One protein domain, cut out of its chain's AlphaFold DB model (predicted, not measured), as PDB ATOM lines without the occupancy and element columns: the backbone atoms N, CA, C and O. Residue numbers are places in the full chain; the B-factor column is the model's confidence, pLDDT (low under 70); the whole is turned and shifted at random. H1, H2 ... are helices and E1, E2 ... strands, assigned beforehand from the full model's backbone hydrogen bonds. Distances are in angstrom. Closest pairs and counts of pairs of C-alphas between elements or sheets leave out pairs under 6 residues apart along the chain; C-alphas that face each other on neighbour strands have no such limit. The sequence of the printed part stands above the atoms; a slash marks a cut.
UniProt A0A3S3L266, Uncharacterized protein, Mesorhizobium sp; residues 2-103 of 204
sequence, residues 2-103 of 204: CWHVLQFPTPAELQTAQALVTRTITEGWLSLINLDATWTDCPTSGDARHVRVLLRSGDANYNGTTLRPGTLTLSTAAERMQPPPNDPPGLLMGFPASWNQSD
ATOM      1  N   CYS A   2     -25.161 -13.202  40.949       95.12
ATOM      2  CA  CYS A   2     -26.089 -12.884  39.873       95.12
ATOM      3  C   CYS A   2     -26.593 -11.441  39.922       95.12
ATOM      4  O   CYS A   2     -26.639 -10.837  40.993       95.12
ATOM      5  N   TRP A   3     -26.971 -10.907  38.764       94.50
ATOM      6  CA  TRP A   3     -27.520  -9.564  38.614       94.50
ATOM      7  C   TRP A   3     -29.023  -9.556  38.880       94.50
ATOM      8  O   TRP A   3     -29.765 -10.302  38.239       94.50
ATOM      9  N   HIS A   4     -29.470  -8.741  39.836       87.00
ATOM     10  CA  HIS A   4     -30.871  -8.716  40.256       87.00
ATOM     11  C   HIS A   4     -31.602  -7.436  39.836       87.00
ATOM     12  O   HIS A   4     -32.454  -7.482  38.954       87.00
ATOM     13  N   VAL A   5     -31.274  -6.298  40.455       82.19
ATOM     14  CA  VAL A   5     -31.857  -4.986  40.135       82.19
ATOM     15  C   VAL A   5     -30.755  -4.103  39.581       82.19
ATOM     16  O   VAL A   5     -29.758  -3.857  40.259       82.19
ATOM     17  N   LEU A   6     -30.944  -3.642  38.348       84.31
ATOM     18  CA  LEU A   6     -29.985  -2.834  37.608       84.31
ATOM     19  C   LEU A   6     -30.686  -1.553  37.147       84.31
ATOM     20  O   LEU A   6     -31.575  -1.600  36.299       84.31
ATOM     21  N   GLN A   7     -30.321  -0.418  37.736       90.50
ATOM     22  CA  GLN A   7     -30.960   0.875  37.477       90.50
ATOM     23  C   GLN A   7     -29.930   1.854  36.926       90.50
ATOM     24  O   GLN A   7     -29.230   2.504  37.694       90.50
ATOM     25  N   PHE A   8     -29.823   1.931  35.601       92.62
ATOM     26  CA  PHE A   8     -28.889   2.819  34.907       92.62
ATOM     27  C   PHE A   8     -29.590   3.567  33.772       92.62
ATOM     28  O   PHE A   8     -30.563   3.045  33.221       92.62
ATOM     29  N   PRO A   9     -29.098   4.762  33.394       89.88
ATOM     30  CA  PRO A   9     -29.725   5.577  32.357       89.88
ATOM     31  C   PRO A   9     -29.619   4.916  30.983       89.88
ATOM     32  O   PRO A   9     -30.533   5.018  30.166       89.88
ATOM     33  N   THR A  10     -28.503   4.225  30.729       93.12
ATOM     34  CA  THR A  10     -28.228   3.563  29.454       93.12
ATOM     35  C   THR A  10     -27.656   2.150  29.635       93.12
ATOM     36  O   THR A  10     -26.960   1.874  30.617       93.12
ATOM     37  N   PRO A  11     -27.864   1.243  28.658       94.81
ATOM     38  CA  PRO A  11     -27.223  -0.073  28.661       94.81
ATOM     39  C   PRO A  11     -25.688  -0.017  28.654       94.81
ATOM     40  O   PRO A  11     -25.043  -0.892  29.222       94.81
ATOM     41  N   ALA A  12     -25.092   1.004  28.029       93.75
ATOM     42  CA  ALA A  12     -23.639   1.161  27.962       93.75
ATOM     43  C   ALA A  12     -23.031   1.508  29.332       93.75
ATOM     44  O   ALA A  12     -22.012   0.935  29.730       93.75
ATOM     45  N   GLU A  13     -23.675   2.402  30.086       91.62
ATOM     46  CA  GLU A  13     -23.261   2.713  31.458       91.62
ATOM     47  C   GLU A  13     -23.431   1.502  32.371       91.62
ATOM     48  O   GLU A  13     -22.528   1.199  33.148       91.62
ATOM     49  N   LEU A  14     -24.534   0.757  32.219       94.19
ATOM     50  CA  LEU A  14     -24.748  -0.485  32.958       94.19
ATOM     51  C   LEU A  14     -23.636  -1.508  32.695       94.19
ATOM     52  O   LEU A  14     -23.072  -2.055  33.639       94.19
ATOM     53  N   GLN A  15     -23.285  -1.745  31.430       95.12
ATOM     54  CA  GLN A  15     -22.209  -2.676  31.075       95.12
ATOM     55  C   GLN A  15     -20.866  -2.237  31.663       95.12
ATOM     56  O   GLN A  15     -20.114  -3.066  32.171       95.12
ATOM     57  N   THR A  16     -20.583  -0.933  31.653       94.19
ATOM     58  CA  THR A  16     -19.359  -0.381  32.251       94.19
ATOM     59  C   THR A  16     -19.339  -0.599  33.766       94.19
ATOM     60  O   THR A  16     -18.321  -1.017  34.317       94.19
ATOM     61  N   ALA A  17     -20.466  -0.378  34.443       94.56
ATOM     62  CA  ALA A  17     -20.612  -0.613  35.876       94.56
ATOM     63  C   ALA A  17     -20.458  -2.101  36.238       94.56
ATOM     64  O   ALA A  17     -19.707  -2.443  37.154       94.56
ATOM     65  N   GLN A  18     -21.102  -3.000  35.487       96.56
ATOM     66  CA  GLN A  18     -20.951  -4.449  35.658       96.56
ATOM     67  C   GLN A  18     -19.498  -4.888  35.442       96.56
ATOM     68  O   GLN A  18     -18.970  -5.670  36.236       96.56
ATOM     69  N   ALA A  19     -18.829  -4.365  34.409       96.19
ATOM     70  CA  ALA A  19     -17.425  -4.654  34.132       96.19
ATOM     71  C   ALA A  19     -16.511  -4.177  35.270       96.19
ATOM     72  O   ALA A  19     -15.625  -4.919  35.688       96.19
ATOM     73  N   LEU A  20     -16.746  -2.982  35.822       95.56
ATOM     74  CA  LEU A  20     -15.958  -2.480  36.947       95.56
ATOM     75  C   LEU A  20     -16.122  -3.365  38.188       95.56
ATOM     76  O   LEU A  20     -15.122  -3.764  38.782       95.56
ATOM     77  N   VAL A  21     -17.358  -3.713  38.559       96.81
ATOM     78  CA  VAL A  21     -17.643  -4.558  39.733       96.81
ATOM     79  C   VAL A  21     -17.038  -5.951  39.572       96.81
ATOM     80  O   VAL A  21     -16.290  -6.406  40.437       96.81
ATOM     81  N   THR A  22     -17.311  -6.615  38.446       97.56
ATOM     82  CA  THR A  22     -16.803  -7.969  38.165       97.56
ATOM     83  C   THR A  22     -15.281  -8.007  38.168       97.56
ATOM     84  O   THR A  22     -14.697  -8.872  38.824       97.56
ATOM     85  N   ARG A  23     -14.633  -7.056  37.484       96.50
ATOM     86  CA  ARG A  23     -13.176  -6.965  37.407       96.50
ATOM     87  C   ARG A  23     -12.556  -6.702  38.772       96.50
ATOM     88  O   ARG A  23     -11.638  -7.416  39.145       96.50
ATOM     89  N   THR A  24     -13.083  -5.744  39.529       96.94
ATOM     90  CA  THR A  24     -12.543  -5.379  40.850       96.94
ATOM     91  C   THR A  24     -12.602  -6.551  41.826       96.94
ATOM     92  O   THR A  24     -11.614  -6.852  42.489       96.94
ATOM     93  N   ILE A  25     -13.725  -7.272  41.863       97.62
ATOM     94  CA  ILE A  25     -13.879  -8.470  42.699       97.62
ATOM     95  C   ILE A  25     -12.929  -9.588  42.246       97.62
ATOM     96  O   ILE A  25     -12.297 -10.249  43.074       97.62
ATOM     97  N   THR A  26     -12.832  -9.803  40.931       96.25
ATOM     98  CA  THR A  26     -12.041 -10.898  40.356       96.25
ATOM     99  C   THR A  26     -10.545 -10.662  40.521       96.25
ATOM    100  O   THR A  26      -9.841 -11.554  40.978       96.25
ATOM    101  N   GLU A  27     -10.055  -9.475  40.165       95.12
ATOM    102  CA  GLU A  27      -8.639  -9.107  40.255       95.12
ATOM    103  C   GLU A  27      -8.204  -8.843  41.701       95.12
ATOM    104  O   GLU A  27      -7.058  -9.118  42.043       95.12
ATOM    105  N   GLY A  28      -9.115  -8.371  42.556       95.94
ATOM    106  CA  GLY A  28      -8.884  -8.188  43.985       95.94
ATOM    107  C   GLY A  28      -8.974  -9.502  44.755       95.94
ATOM    108  O   GLY A  28      -8.118 -10.374  44.634       95.94
ATOM    109  N   TRP A  29     -10.016  -9.644  45.574       96.50
ATOM    110  CA  TRP A  29     -10.146 -10.757  46.512       96.50
ATOM    111  C   TRP A  29     -10.030 -12.143  45.864       96.50
ATOM    112  O   TRP A  29      -9.284 -12.989  46.359       96.50
ATOM    113  N   LEU A  30     -10.744 -12.398  44.760       96.31
ATOM    114  CA  LEU A  30     -10.843 -13.758  44.213       96.31
ATOM    115  C   LEU A  30      -9.537 -14.244  43.574       96.31
ATOM    116  O   LEU A  30      -9.233 -15.434  43.669       96.31
ATOM    117  N   SER A  31      -8.723 -13.357  42.991       95.69
ATOM    118  CA  SER A  31      -7.426 -13.725  42.399       95.69
ATOM    119  C   SER A  31      -6.452 -14.323  43.424       95.69
ATOM    120  O   SER A  31      -5.511 -15.028  43.060       95.69
ATOM    121  N   LEU A  32      -6.693 -14.091  44.716       95.56
ATOM    122  CA  LEU A  32      -5.793 -14.458  45.804       95.56
ATOM    123  C   LEU A  32      -6.152 -15.779  46.495       95.56
ATOM    124  O   LEU A  32      -5.313 -16.299  47.245       95.56
ATOM    125  N   ILE A  33      -7.348 -16.323  46.240       94.81
ATOM    126  CA  ILE A  33      -7.925 -17.474  46.954       94.81
ATOM    127  C   ILE A  33      -8.462 -18.569  46.042       94.81
ATOM    128  O   ILE A  33      -8.707 -18.360  44.853       94.81
ATOM    129  N   ASN A  34      -8.672 -19.747  46.630       92.31
ATOM    130  CA  ASN A  34      -9.291 -20.898  45.981       92.31
ATOM    131  C   ASN A  34     -10.829 -20.801  45.951       92.31
ATOM    132  O   ASN A  34     -11.539 -21.699  46.405       92.31
ATOM    133  N   LEU A  35     -11.346 -19.678  45.460       91.94
ATOM    134  CA  LEU A  35     -12.770 -19.447  45.270       91.94
ATOM    135  C   LEU A  35     -12.972 -18.722  43.944       91.94
ATOM    136  O   LEU A  35     -12.305 -17.725  43.666       91.94
ATOM    137  N   ASP A  36     -13.922 -19.205  43.154       90.50
ATOM    138  CA  ASP A  36     -14.315 -18.579  41.901       90.50
ATOM    139  C   ASP A  36     -15.762 -18.091  41.982       90.50
ATOM    140  O   ASP A  36     -16.625 -18.708  42.612       90.50
ATOM    141  N   ALA A  37     -16.035 -16.975  41.308       92.62
ATOM    142  CA  ALA A  37     -17.378 -16.448  41.139       92.62
ATOM    143  C   ALA A  37     -17.777 -16.512  39.667       92.62
ATOM    144  O   ALA A  37     -17.108 -15.968  38.793       92.62
ATOM    145  N   THR A  38     -18.917 -17.138  39.399       94.00
ATOM    146  CA  THR A  38     -19.605 -17.030  38.112       94.00
ATOM    147  C   THR A  38     -20.637 -15.908  38.165       94.00
ATOM    148  O   THR A  38     -21.173 -15.601  39.235       94.00
ATOM    149  N   TRP A  39     -20.924 -15.298  37.017       95.56
ATOM    150  CA  TRP A  39     -21.879 -14.199  36.885       95.56
ATOM    151  C   TRP A  39     -22.958 -14.564  35.871       95.56
ATOM    152  O   TRP A  39     -22.664 -15.083  34.800       95.56
ATOM    153  N   THR A  40     -24.209 -14.306  36.232       94.88
ATOM    154  CA  THR A  40     -25.399 -14.585  35.419       94.88
ATOM    155  C   THR A  40     -26.505 -13.610  35.807       94.88
ATOM    156  O   THR A  40     -26.414 -12.959  36.849       94.88
ATOM    157  N   ASP A  41     -27.577 -13.534  35.032       94.00
ATOM    158  CA  ASP A  41     -28.813 -12.919  35.513       94.00
ATOM    159  C   ASP A  41     -29.434 -13.782  36.612       94.00
ATOM    160  O   ASP A  41     -29.345 -15.016  36.582       94.00
ATOM    161  N   CYS A  42     -30.011 -13.141  37.630       92.06
ATOM    162  CA  CYS A  42     -30.583 -13.875  38.747       92.06
ATOM    163  C   CYS A  42     -31.818 -14.673  38.326       92.06
ATOM    164  O   CYS A  42     -32.697 -14.132  37.651       92.06
ATOM    165  N   PRO A  43     -31.961 -15.924  38.804       92.38
ATOM    166  CA  PRO A  43     -33.185 -16.669  38.583       92.38
ATOM    167  C   PRO A  43     -34.356 -15.971  39.283       92.38
ATOM    168  O   PRO A  43     -34.223 -15.456  40.406       92.38
ATOM    169  N   THR A  44     -35.502 -15.975  38.606       90.56
ATOM    170  CA  THR A  44     -36.776 -15.413  39.078       90.56
ATOM    171  C   THR A  44     -37.632 -16.432  39.832       90.56
ATOM    172  O   THR A  44     -38.656 -16.069  40.403       90.56
ATOM    173  N   SER A  45     -37.212 -17.698  39.881       92.19
ATOM    174  CA  SER A  45     -37.861 -18.774  40.635       92.19
ATOM    175  C   SER A  45     -36.852 -19.845  41.072       92.19
ATOM    176  O   SER A  45     -35.697 -19.843  40.638       92.19
ATOM    177  N   GLY A  46     -37.291 -20.756  41.943       92.00
ATOM    178  CA  GLY A  46     -36.492 -21.877  42.439       92.00
ATOM    179  C   GLY A  46     -35.633 -21.562  43.667       92.00
ATOM    180  O   GLY A  46     -35.553 -20.424  44.138       92.00
ATOM    181  N   ASP A  47     -34.975 -22.612  44.160       93.94
ATOM    182  CA  ASP A  47     -34.299 -22.623  45.466       93.94
ATOM    183  C   ASP A  47     -32.781 -22.412  45.374       93.94
ATOM    184  O   ASP A  47     -32.067 -22.476  46.378       93.94
ATOM    185  N   ALA A  48     -32.265 -22.151  44.171       92.94
ATOM    186  CA  ALA A  48     -30.860 -21.819  43.983       92.94
ATOM    187  C   ALA A  48     -30.533 -20.515  44.721       92.94
ATOM    188  O   ALA A  48     -31.183 -19.481  44.528       92.94
ATOM    189  N   ARG A  49     -29.513 -20.569  45.580       93.69
ATOM    190  CA  ARG A  49     -29.075 -19.422  46.370       93.69
ATOM    191  C   ARG A  49     -27.883 -18.743  45.719       93.69
ATOM    192  O   ARG A  49     -26.899 -19.389  45.370       93.69
ATOM    193  N   HIS A  50     -27.957 -17.425  45.613       95.00
ATOM    194  CA  HIS A  50     -26.902 -16.606  45.032       95.00
ATOM    195  C   HIS A  50     -26.614 -15.400  45.920       95.00
ATOM    196  O   HIS A  50     -27.502 -14.907  46.616       95.00
ATOM    197  N   VAL A  51     -25.390 -14.877  45.828       95.50
ATOM    198  CA  VAL A  51     -25.148 -13.466  46.141       95.50
ATOM    199  C   VAL A  51     -25.801 -12.663  45.022       95.50
ATOM    200  O   VAL A  51     -25.348 -12.716  43.871       95.50
ATOM    201  N   ARG A  52     -26.910 -12.002  45.350       93.81
ATOM    202  CA  ARG A  52     -27.692 -11.184  44.422       93.81
ATOM    203  C   ARG A  52     -27.191  -9.752  44.480       93.81
ATOM    204  O   ARG A  52     -27.243  -9.124  45.538       93.81
ATOM    205  N   VAL A  53     -26.691  -9.280  43.347       94.56
ATOM    206  CA  VAL A  53     -26.030  -7.986  43.212       94.56
ATOM    207  C   VAL A  53     -27.001  -6.974  42.628       94.56
ATOM    208  O   VAL A  53     -27.621  -7.220  41.588       94.56
ATOM    209  N   LEU A  54     -27.129  -5.843  43.315       93.06
ATOM    210  CA  LEU A  54     -27.922  -4.702  42.890       93.06
ATOM    211  C   LEU A  54     -26.986  -3.550  42.541       93.06
ATOM    212  O   LEU A  54     -26.134  -3.175  43.344       93.06
ATOM    213  N   LEU A  55     -27.170  -2.973  41.358       93.75
ATOM    214  CA  LEU A  55     -26.437  -1.792  40.920       93.75
ATOM    215  C   LEU A  55     -27.446  -0.684  40.609       93.75
ATOM    216  O   LEU A  55     -28.402  -0.915  39.863       93.75
ATOM    217  N   ARG A  56     -27.229   0.525  41.128       92.31
ATOM    218  CA  ARG A  56     -28.061   1.684  40.778       92.31
ATOM    219  C   ARG A  56     -27.237   2.945  40.584       92.31
ATOM    220  O   ARG A  56     -26.288   3.178  41.322       92.31
ATOM    221  N   SER A  57     -27.618   3.764  39.618       92.69
ATOM    222  CA  SER A  57     -27.044   5.086  39.376       92.69
ATOM    223  C   SER A  57     -27.900   6.196  39.977       92.69
ATOM    224  O   SER A  57     -29.122   6.061  40.040       92.69
ATOM    225  N   GLY A  58     -27.276   7.331  40.282       88.69
ATOM    226  CA  GLY A  58     -27.967   8.551  40.708       88.69
ATOM    227  C   GLY A  58     -27.932   8.796  42.214       88.69
ATOM    228  O   GLY A  58     -28.583   9.726  42.686       88.69
ATOM    229  N   ASP A  59     -27.165   8.003  42.965       89.94
ATOM    230  CA  ASP A  59     -26.921   8.273  44.380       89.94
ATOM    231  C   ASP A  59     -26.137   9.593  44.520       89.94
ATOM    232  O   ASP A  59     -25.297   9.932  43.690       89.94
ATOM    233  N   ALA A  60     -26.415  10.382  45.560       88.50
ATOM    234  CA  ALA A  60     -25.718  11.659  45.755       88.50
ATOM    235  C   ALA A  60     -24.222  11.465  46.065       88.50
ATOM    236  O   ALA A  60     -23.409  12.324  45.739       88.50
ATOM    237  N   ASN A  61     -23.879  10.327  46.674       88.56
ATOM    238  CA  ASN A  61     -22.533   9.922  47.054       88.56
ATOM    239  C   ASN A  61     -22.338   8.433  46.736       88.56
ATOM    240  O   ASN A  61     -23.304   7.717  46.470       88.56
ATOM    241  N   TYR A  62     -21.096   7.961  46.815       88.38
ATOM    242  CA  TYR A  62     -20.805   6.530  46.810       88.38
ATOM    243  C   TYR A  62     -21.550   5.822  47.942       88.38
ATOM    244  O   TYR A  62     -21.546   6.296  49.079       88.38
ATOM    245  N   ASN A  63     -22.196   4.703  47.623       88.75
ATOM    246  CA  ASN A  63     -22.999   3.959  48.581       88.75
ATOM    247  C   ASN A  63     -22.803   2.457  48.377       88.75
ATOM    248  O   ASN A  63     -23.176   1.915  47.340       88.75
ATOM    249  N   GLY A  64     -22.178   1.803  49.346       91.06
ATOM    250  CA  GLY A  64     -22.013   0.358  49.393       91.06
ATOM    251  C   GLY A  64     -22.920  -0.193  50.477       91.06
ATOM    252  O   GLY A  64     -23.158   0.469  51.487       91.06
ATOM    253  N   THR A  65     -23.516  -1.360  50.254       89.81
ATOM    254  CA  THR A  65     -24.232  -2.027  51.341       89.81
ATOM    255  C   THR A  65     -24.219  -3.541  51.194       89.81
ATOM    256  O   THR A  65     -24.754  -4.096  50.228       89.81
ATOM    257  N   THR A  66     -23.754  -4.191  52.255       91.88
ATOM    258  CA  THR A  66     -23.874  -5.625  52.504       91.88
ATOM    259  C   THR A  66     -24.423  -5.819  53.912       91.88
ATOM    260  O   THR A  66     -23.705  -5.685  54.889       91.88
ATOM    261  N   LEU A  67     -25.719  -6.116  54.059       86.06
ATOM    262  CA  LEU A  67     -26.366  -6.130  55.388       86.06
ATOM    263  C   LEU A  67     -26.156  -7.418  56.186       86.06
ATOM    264  O   LEU A  67     -26.540  -7.503  57.353       86.06
ATOM    265  N   ARG A  68     -25.627  -8.459  55.547       88.75
ATOM    266  CA  ARG A  68     -25.376  -9.752  56.178       88.75
ATOM    267  C   ARG A  68     -24.078 -10.313  55.627       88.75
ATOM    268  O   ARG A  68     -23.943 -10.322  54.412       88.75
ATOM    269  N   PRO A  69     -23.161 -10.811  56.461       92.38
ATOM    270  CA  PRO A  69     -21.867 -11.269  55.982       92.38
ATOM    271  C   PRO A  69     -21.878 -12.740  55.539       92.38
ATOM    272  O   PRO A  69     -22.735 -13.541  55.932       92.38
ATOM    273  N   GLY A  70     -20.887 -13.123  54.736       93.56
ATOM    274  CA  GLY A  70     -20.579 -14.521  54.434       93.56
ATOM    275  C   GLY A  70     -21.744 -15.248  53.766       93.56
ATOM    276  O   GLY A  70     -22.435 -14.711  52.901       93.56
ATOM    277  N   THR A  71     -22.032 -16.478  54.198       92.94
ATOM    278  CA  THR A  71     -23.132 -17.280  53.634       92.94
ATOM    279  C   THR A  71     -24.521 -16.689  53.886       92.94
ATOM    280  O   THR A  71     -25.468 -17.095  53.217       92.94
ATOM    281  N   LEU A  72     -24.670 -15.736  54.815       91.81
ATOM    282  CA  LEU A  72     -25.943 -15.049  55.056       91.81
ATOM    283  C   LEU A  72     -26.288 -14.030  53.953       91.81
ATOM    284  O   LEU A  72     -27.433 -13.579  53.892       91.81
ATOM    285  N   THR A  73     -25.341 -13.706  53.063       92.69
ATOM    286  CA  THR A  73     -25.616 -12.958  51.820       92.69
ATOM    287  C   THR A  73     -26.427 -13.763  50.805       92.69
ATOM    288  O   THR A  73     -27.100 -13.192  49.939       92.69
ATOM    289  N   LEU A  74     -26.351 -15.097  50.875       93.38
ATOM    290  CA  LEU A  74     -26.954 -15.993  49.900       93.38
ATOM    291  C   LEU A  74     -28.472 -16.004  50.036       93.38
ATOM    292  O   LEU A  74     -29.016 -16.115  51.132       93.38
ATOM    293  N   SER A  75     -29.161 -15.940  48.900       92.56
ATOM    294  CA  SER A  75     -30.622 -15.889  48.878       92.56
ATOM    295  C   SER A  75     -31.223 -16.478  47.605       92.56
ATOM    296  O   SER A  75     -30.646 -16.399  46.513       92.56
ATOM    297  N   THR A  76     -32.390 -17.086  47.772       91.94
ATOM    298  CA  THR A  76     -33.248 -17.642  46.721       91.94
ATOM    299  C   THR A  76     -33.979 -16.541  45.953       91.94
ATOM    300  O   THR A  76     -33.891 -15.360  46.290       91.94
ATOM    301  N   ALA A  77     -34.703 -16.919  44.896       89.25
ATOM    302  CA  ALA A  77     -35.564 -15.980  44.179       89.25
ATOM    303  C   ALA A  77     -36.712 -15.468  45.052       89.25
ATOM    304  O   ALA A  77     -37.008 -14.278  45.032       89.25
ATOM    305  N   ALA A  78     -37.314 -16.349  45.855       87.25
ATOM    306  CA  ALA A  78     -38.486 -16.018  46.654       87.25
ATOM    307  C   ALA A  78     -38.180 -15.050  47.806       87.25
ATOM    308  O   ALA A  78     -38.978 -14.160  48.091       87.25
ATOM    309  N   GLU A  79     -37.008 -15.182  48.430       85.81
ATOM    310  CA  GLU A  79     -36.560 -14.304  49.522       85.81
ATOM    311  C   GLU A  79     -36.311 -12.856  49.063       85.81
ATOM    312  O   GLU A  79     -36.138 -11.973  49.898       85.81
ATOM    313  N   ARG A  80     -36.269 -12.616  47.746       78.50
ATOM    314  CA  ARG A  80     -35.697 -11.420  47.109       78.50
ATOM    315  C   ARG A  80     -36.635 -10.796  46.079       78.50
ATOM    316  O   ARG A  80     -36.224 -10.303  45.037       78.50
ATOM    317  N   MET A  81     -37.936 -10.930  46.328       70.94
ATOM    318  CA  MET A  81     -38.990 -10.352  45.487       70.94
ATOM    319  C   MET A  81     -39.457  -8.974  45.981       70.94
ATOM    320  O   MET A  81     -40.338  -8.379  45.365       70.94
ATOM    321  N   GLN A  82     -38.928  -8.476  47.104       68.06
ATOM    322  CA  GLN A  82     -39.350  -7.203  47.692       68.06
ATOM    323  C   GLN A  82     -38.397  -6.070  47.275       68.06
ATOM    324  O   GLN A  82     -37.214  -6.306  47.067       68.06
ATOM    325  N   PRO A  83     -38.863  -4.820  47.139       62.09
ATOM    326  CA  PRO A  83     -37.958  -3.691  46.966       62.09
ATOM    327  C   PRO A  83     -37.225  -3.370  48.286       62.09
ATOM    328  O   PRO A  83     -37.786  -3.576  49.371       62.09
ATOM    329  N   PRO A  84     -35.999  -2.809  48.235       57.72
ATOM    330  CA  PRO A  84     -35.375  -2.193  49.405       57.72
ATOM    331  C   PRO A  84     -36.337  -1.186  50.078       57.72
ATOM    332  O   PRO A  84     -37.071  -0.496  49.367       57.72
ATOM    333  N   PRO A  85     -36.361  -1.072  51.419       58.94
ATOM    334  CA  PRO A  85     -35.421  -1.664  52.375       58.94
ATOM    335  C   PRO A  85     -35.782  -3.087  52.836       58.94
ATOM    336  O   PRO A  85     -34.999  -3.702  53.551       58.94
ATOM    337  N   ASN A  86     -36.943  -3.621  52.441       66.62
ATOM    338  CA  ASN A  86     -37.437  -4.920  52.924       66.62
ATOM    339  C   ASN A  86     -36.651  -6.112  52.363       66.62
ATOM    340  O   ASN A  86     -36.778  -7.230  52.859       66.62
ATOM    341  N   ASP A  87     -35.846  -5.859  51.335       67.44
ATOM    342  CA  ASP A  87     -34.959  -6.823  50.718       67.44
ATOM    343  C   ASP A  87     -33.483  -6.441  50.967       67.44
ATOM    344  O   ASP A  87     -32.943  -5.576  50.270       67.44
ATOM    345  N   PRO A  88     -32.822  -7.023  51.987       67.62
ATOM    346  CA  PRO A  88     -31.506  -6.572  52.428       67.62
ATOM    347  C   PRO A  88     -30.418  -7.040  51.460       67.62
ATOM    348  O   PRO A  88     -30.099  -8.222  51.511       67.62
ATOM    349  N   PRO A  89     -29.851  -6.215  50.560       71.94
ATOM    350  CA  PRO A  89     -29.076  -6.657  49.388       71.94
ATOM    351  C   PRO A  89     -27.968  -7.663  49.723       71.94
ATOM    352  O   PRO A  89     -27.357  -7.593  50.787       71.94
ATOM    353  N   GLY A  90     -27.725  -8.621  48.819       88.81
ATOM    354  CA  GLY A  90     -26.565  -9.509  48.939       88.81
ATOM    355  C   GLY A  90     -25.273  -8.712  48.769       88.81
ATOM    356  O   GLY A  90     -24.358  -8.861  49.562       88.81
ATOM    357  N   LEU A  91     -25.257  -7.843  47.755       94.31
ATOM    358  CA  LEU A  91     -24.286  -6.771  47.547       94.31
ATOM    359  C   LEU A  91     -25.001  -5.632  46.808       94.31
ATOM    360  O   LEU A  91     -25.552  -5.866  45.729       94.31
ATOM    361  N   LEU A  92     -25.015  -4.423  47.362       93.44
ATOM    362  CA  LEU A  92     -25.531  -3.229  46.688       93.44
ATOM    363  C   LEU A  92     -24.409  -2.239  46.432       93.44
ATOM    364  O   LEU A  92     -23.661  -1.904  47.343       93.44
ATOM    365  N   MET A  93     -24.378  -1.723  45.205       94.69
ATOM    366  CA  MET A  93     -23.495  -0.638  44.805       94.69
ATOM    367  C   MET A  93     -24.316   0.509  44.198       94.69
ATOM    368  O   MET A  93     -24.952   0.358  43.148       94.69
ATOM    369  N   GLY A  94     -24.311   1.651  44.876       93.69
ATOM    370  CA  GLY A  94     -24.889   2.923  44.460       93.69
ATOM    371  C   GLY A  94     -23.821   3.832  43.855       93.69
ATOM    372  O   GLY A  94     -22.818   4.159  44.493       93.69
ATOM    373  N   PHE A  95     -24.044   4.221  42.604       93.69
ATOM    374  CA  PHE A  95     -23.106   4.955  41.767       93.69
ATOM    375  C   PHE A  95     -23.517   6.433  41.706       93.69
ATOM    376  O   PHE A  95     -24.581   6.741  41.149       93.69
ATOM    377  N   PRO A  96     -22.696   7.366  42.220       92.75
ATOM    378  CA  PRO A  96     -22.918   8.789  42.009       92.75
ATOM    379  C   PRO A  96     -22.547   9.195  40.592       92.75
ATOM    380  O   PRO A  96     -21.721   8.545  39.972       92.75
ATOM    381  N   ALA A  97     -23.088  10.299  40.073       90.06
ATOM    382  CA  ALA A  97     -22.819  10.744  38.697       90.06
ATOM    383  C   ALA A  97     -21.320  10.960  38.374       90.06
ATOM    384  O   ALA A  97     -20.931  10.948  37.205       90.06
ATOM    385  N   SER A  98     -20.475  11.147  39.393       88.50
ATOM    386  CA  SER A  98     -19.028  11.331  39.259       88.50
ATOM    387  C   SER A  98     -18.210  10.039  39.189       88.50
ATOM    388  O   SER A  98     -17.032  10.117  38.865       88.50
ATOM    389  N   TRP A  99     -18.802   8.858  39.419       87.75
ATOM    390  CA  TRP A  99     -18.081   7.592  39.668       87.75
ATOM    391  C   TRP A  99     -17.039   7.175  38.615       87.75
ATOM    392  O   TRP A  99     -16.173   6.347  38.893       87.75
ATOM    393  N   ASN A 100     -17.132   7.708  37.395       88.62
ATOM    394  CA  ASN A 100     -16.232   7.405  36.284       88.62
ATOM    395  C   ASN A 100     -15.699   8.667  35.579       88.62
ATOM    396  O   ASN A 100     -15.359   8.616  34.396       88.62
ATOM    397  N   GLN A 101     -15.666   9.816  36.262       91.00
ATOM    398  CA  GLN A 101     -15.172  11.069  35.674       91.00
ATOM    399  C   GLN A 101     -13.641  11.183  35.712       91.00
ATOM    400  O   GLN A 101     -13.059  11.853  34.858       91.00
ATOM    401  N   SER A 102     -12.977  10.498  36.646       92.94
ATOM    402  CA  SER A 102     -11.517  10.474  36.773       92.94
ATOM    403  C   SER A 102     -10.983   9.111  37.229       92.94
ATOM    404  O   SER A 102     -11.736   8.238  37.662       92.94
ATOM    405  N   ASP A 103      -9.660   8.923  37.156       90.62
ATOM    406  CA  ASP A 103      -8.991   7.764  37.766       90.62
ATOM    407  C   ASP A 103      -9.186   7.710  39.285       90.62
ATOM    408  O   ASP A 103      -9.344   6.624  39.839       90.62
TER     409      ASP A 103
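AT A GLANCE: This is residues 2 to 103 of the 204 residues of an uncharacterized protein of Mesorhizobium sp (UniProt A0A3S3L266). One twisted sheet of four strands is grazed by the long helix H1; residues 27 to 34, at and beyond its far end, stick out. The 102 printed residues, under half in named elements, run E1 H1 E2 E3 H2 E4. The mixed sheet has the order E1 E2 E4 E3; the class is mixed. The whole is compact: radius of gyration of the C-alphas 13.8 A, spans 40 by 34 by 23 A.

HOW THE PARTS SIT: Edge strand E1, residues 2 to 7, is parallel to E2, residues 50 to 59; N 4 and O 53, 3.0 A, are within hydrogen-bond range. H1, residues 11 to 27, only grazes the sheet; its closest C-alpha pair with E1 is Leu 14 and Leu 6, 7.4 A. E1, H1, E2 form a strand-helix-strand unit, parallel neighbours with a helix between, its crossover left-handed. E4, residues 91 to 96, is parallel to E2 (N 93 and O 54, 2.9 A) and antiparallel to E3, residues 63 to 65 (N 94 and O 63, 2.7 A). H2, residues 70 to 73, only grazes the sheet. Every O i to N i+4 pair of H1 is within range; H2 is too short for one.

IN THESE COORDINATES: E1 begins at C-alpha 2 (-26.089, -12.884, 39.873). H1 measures 23.7 A, E2 24.9 A. E4 ends at C-alpha 96 (-22.918, 8.789, 42.009).

THE WHOLE: The printed part has no cut. Links H1 to E2 and H2 to E4 are long. Residues 82 to 88 have pLDDT under 70.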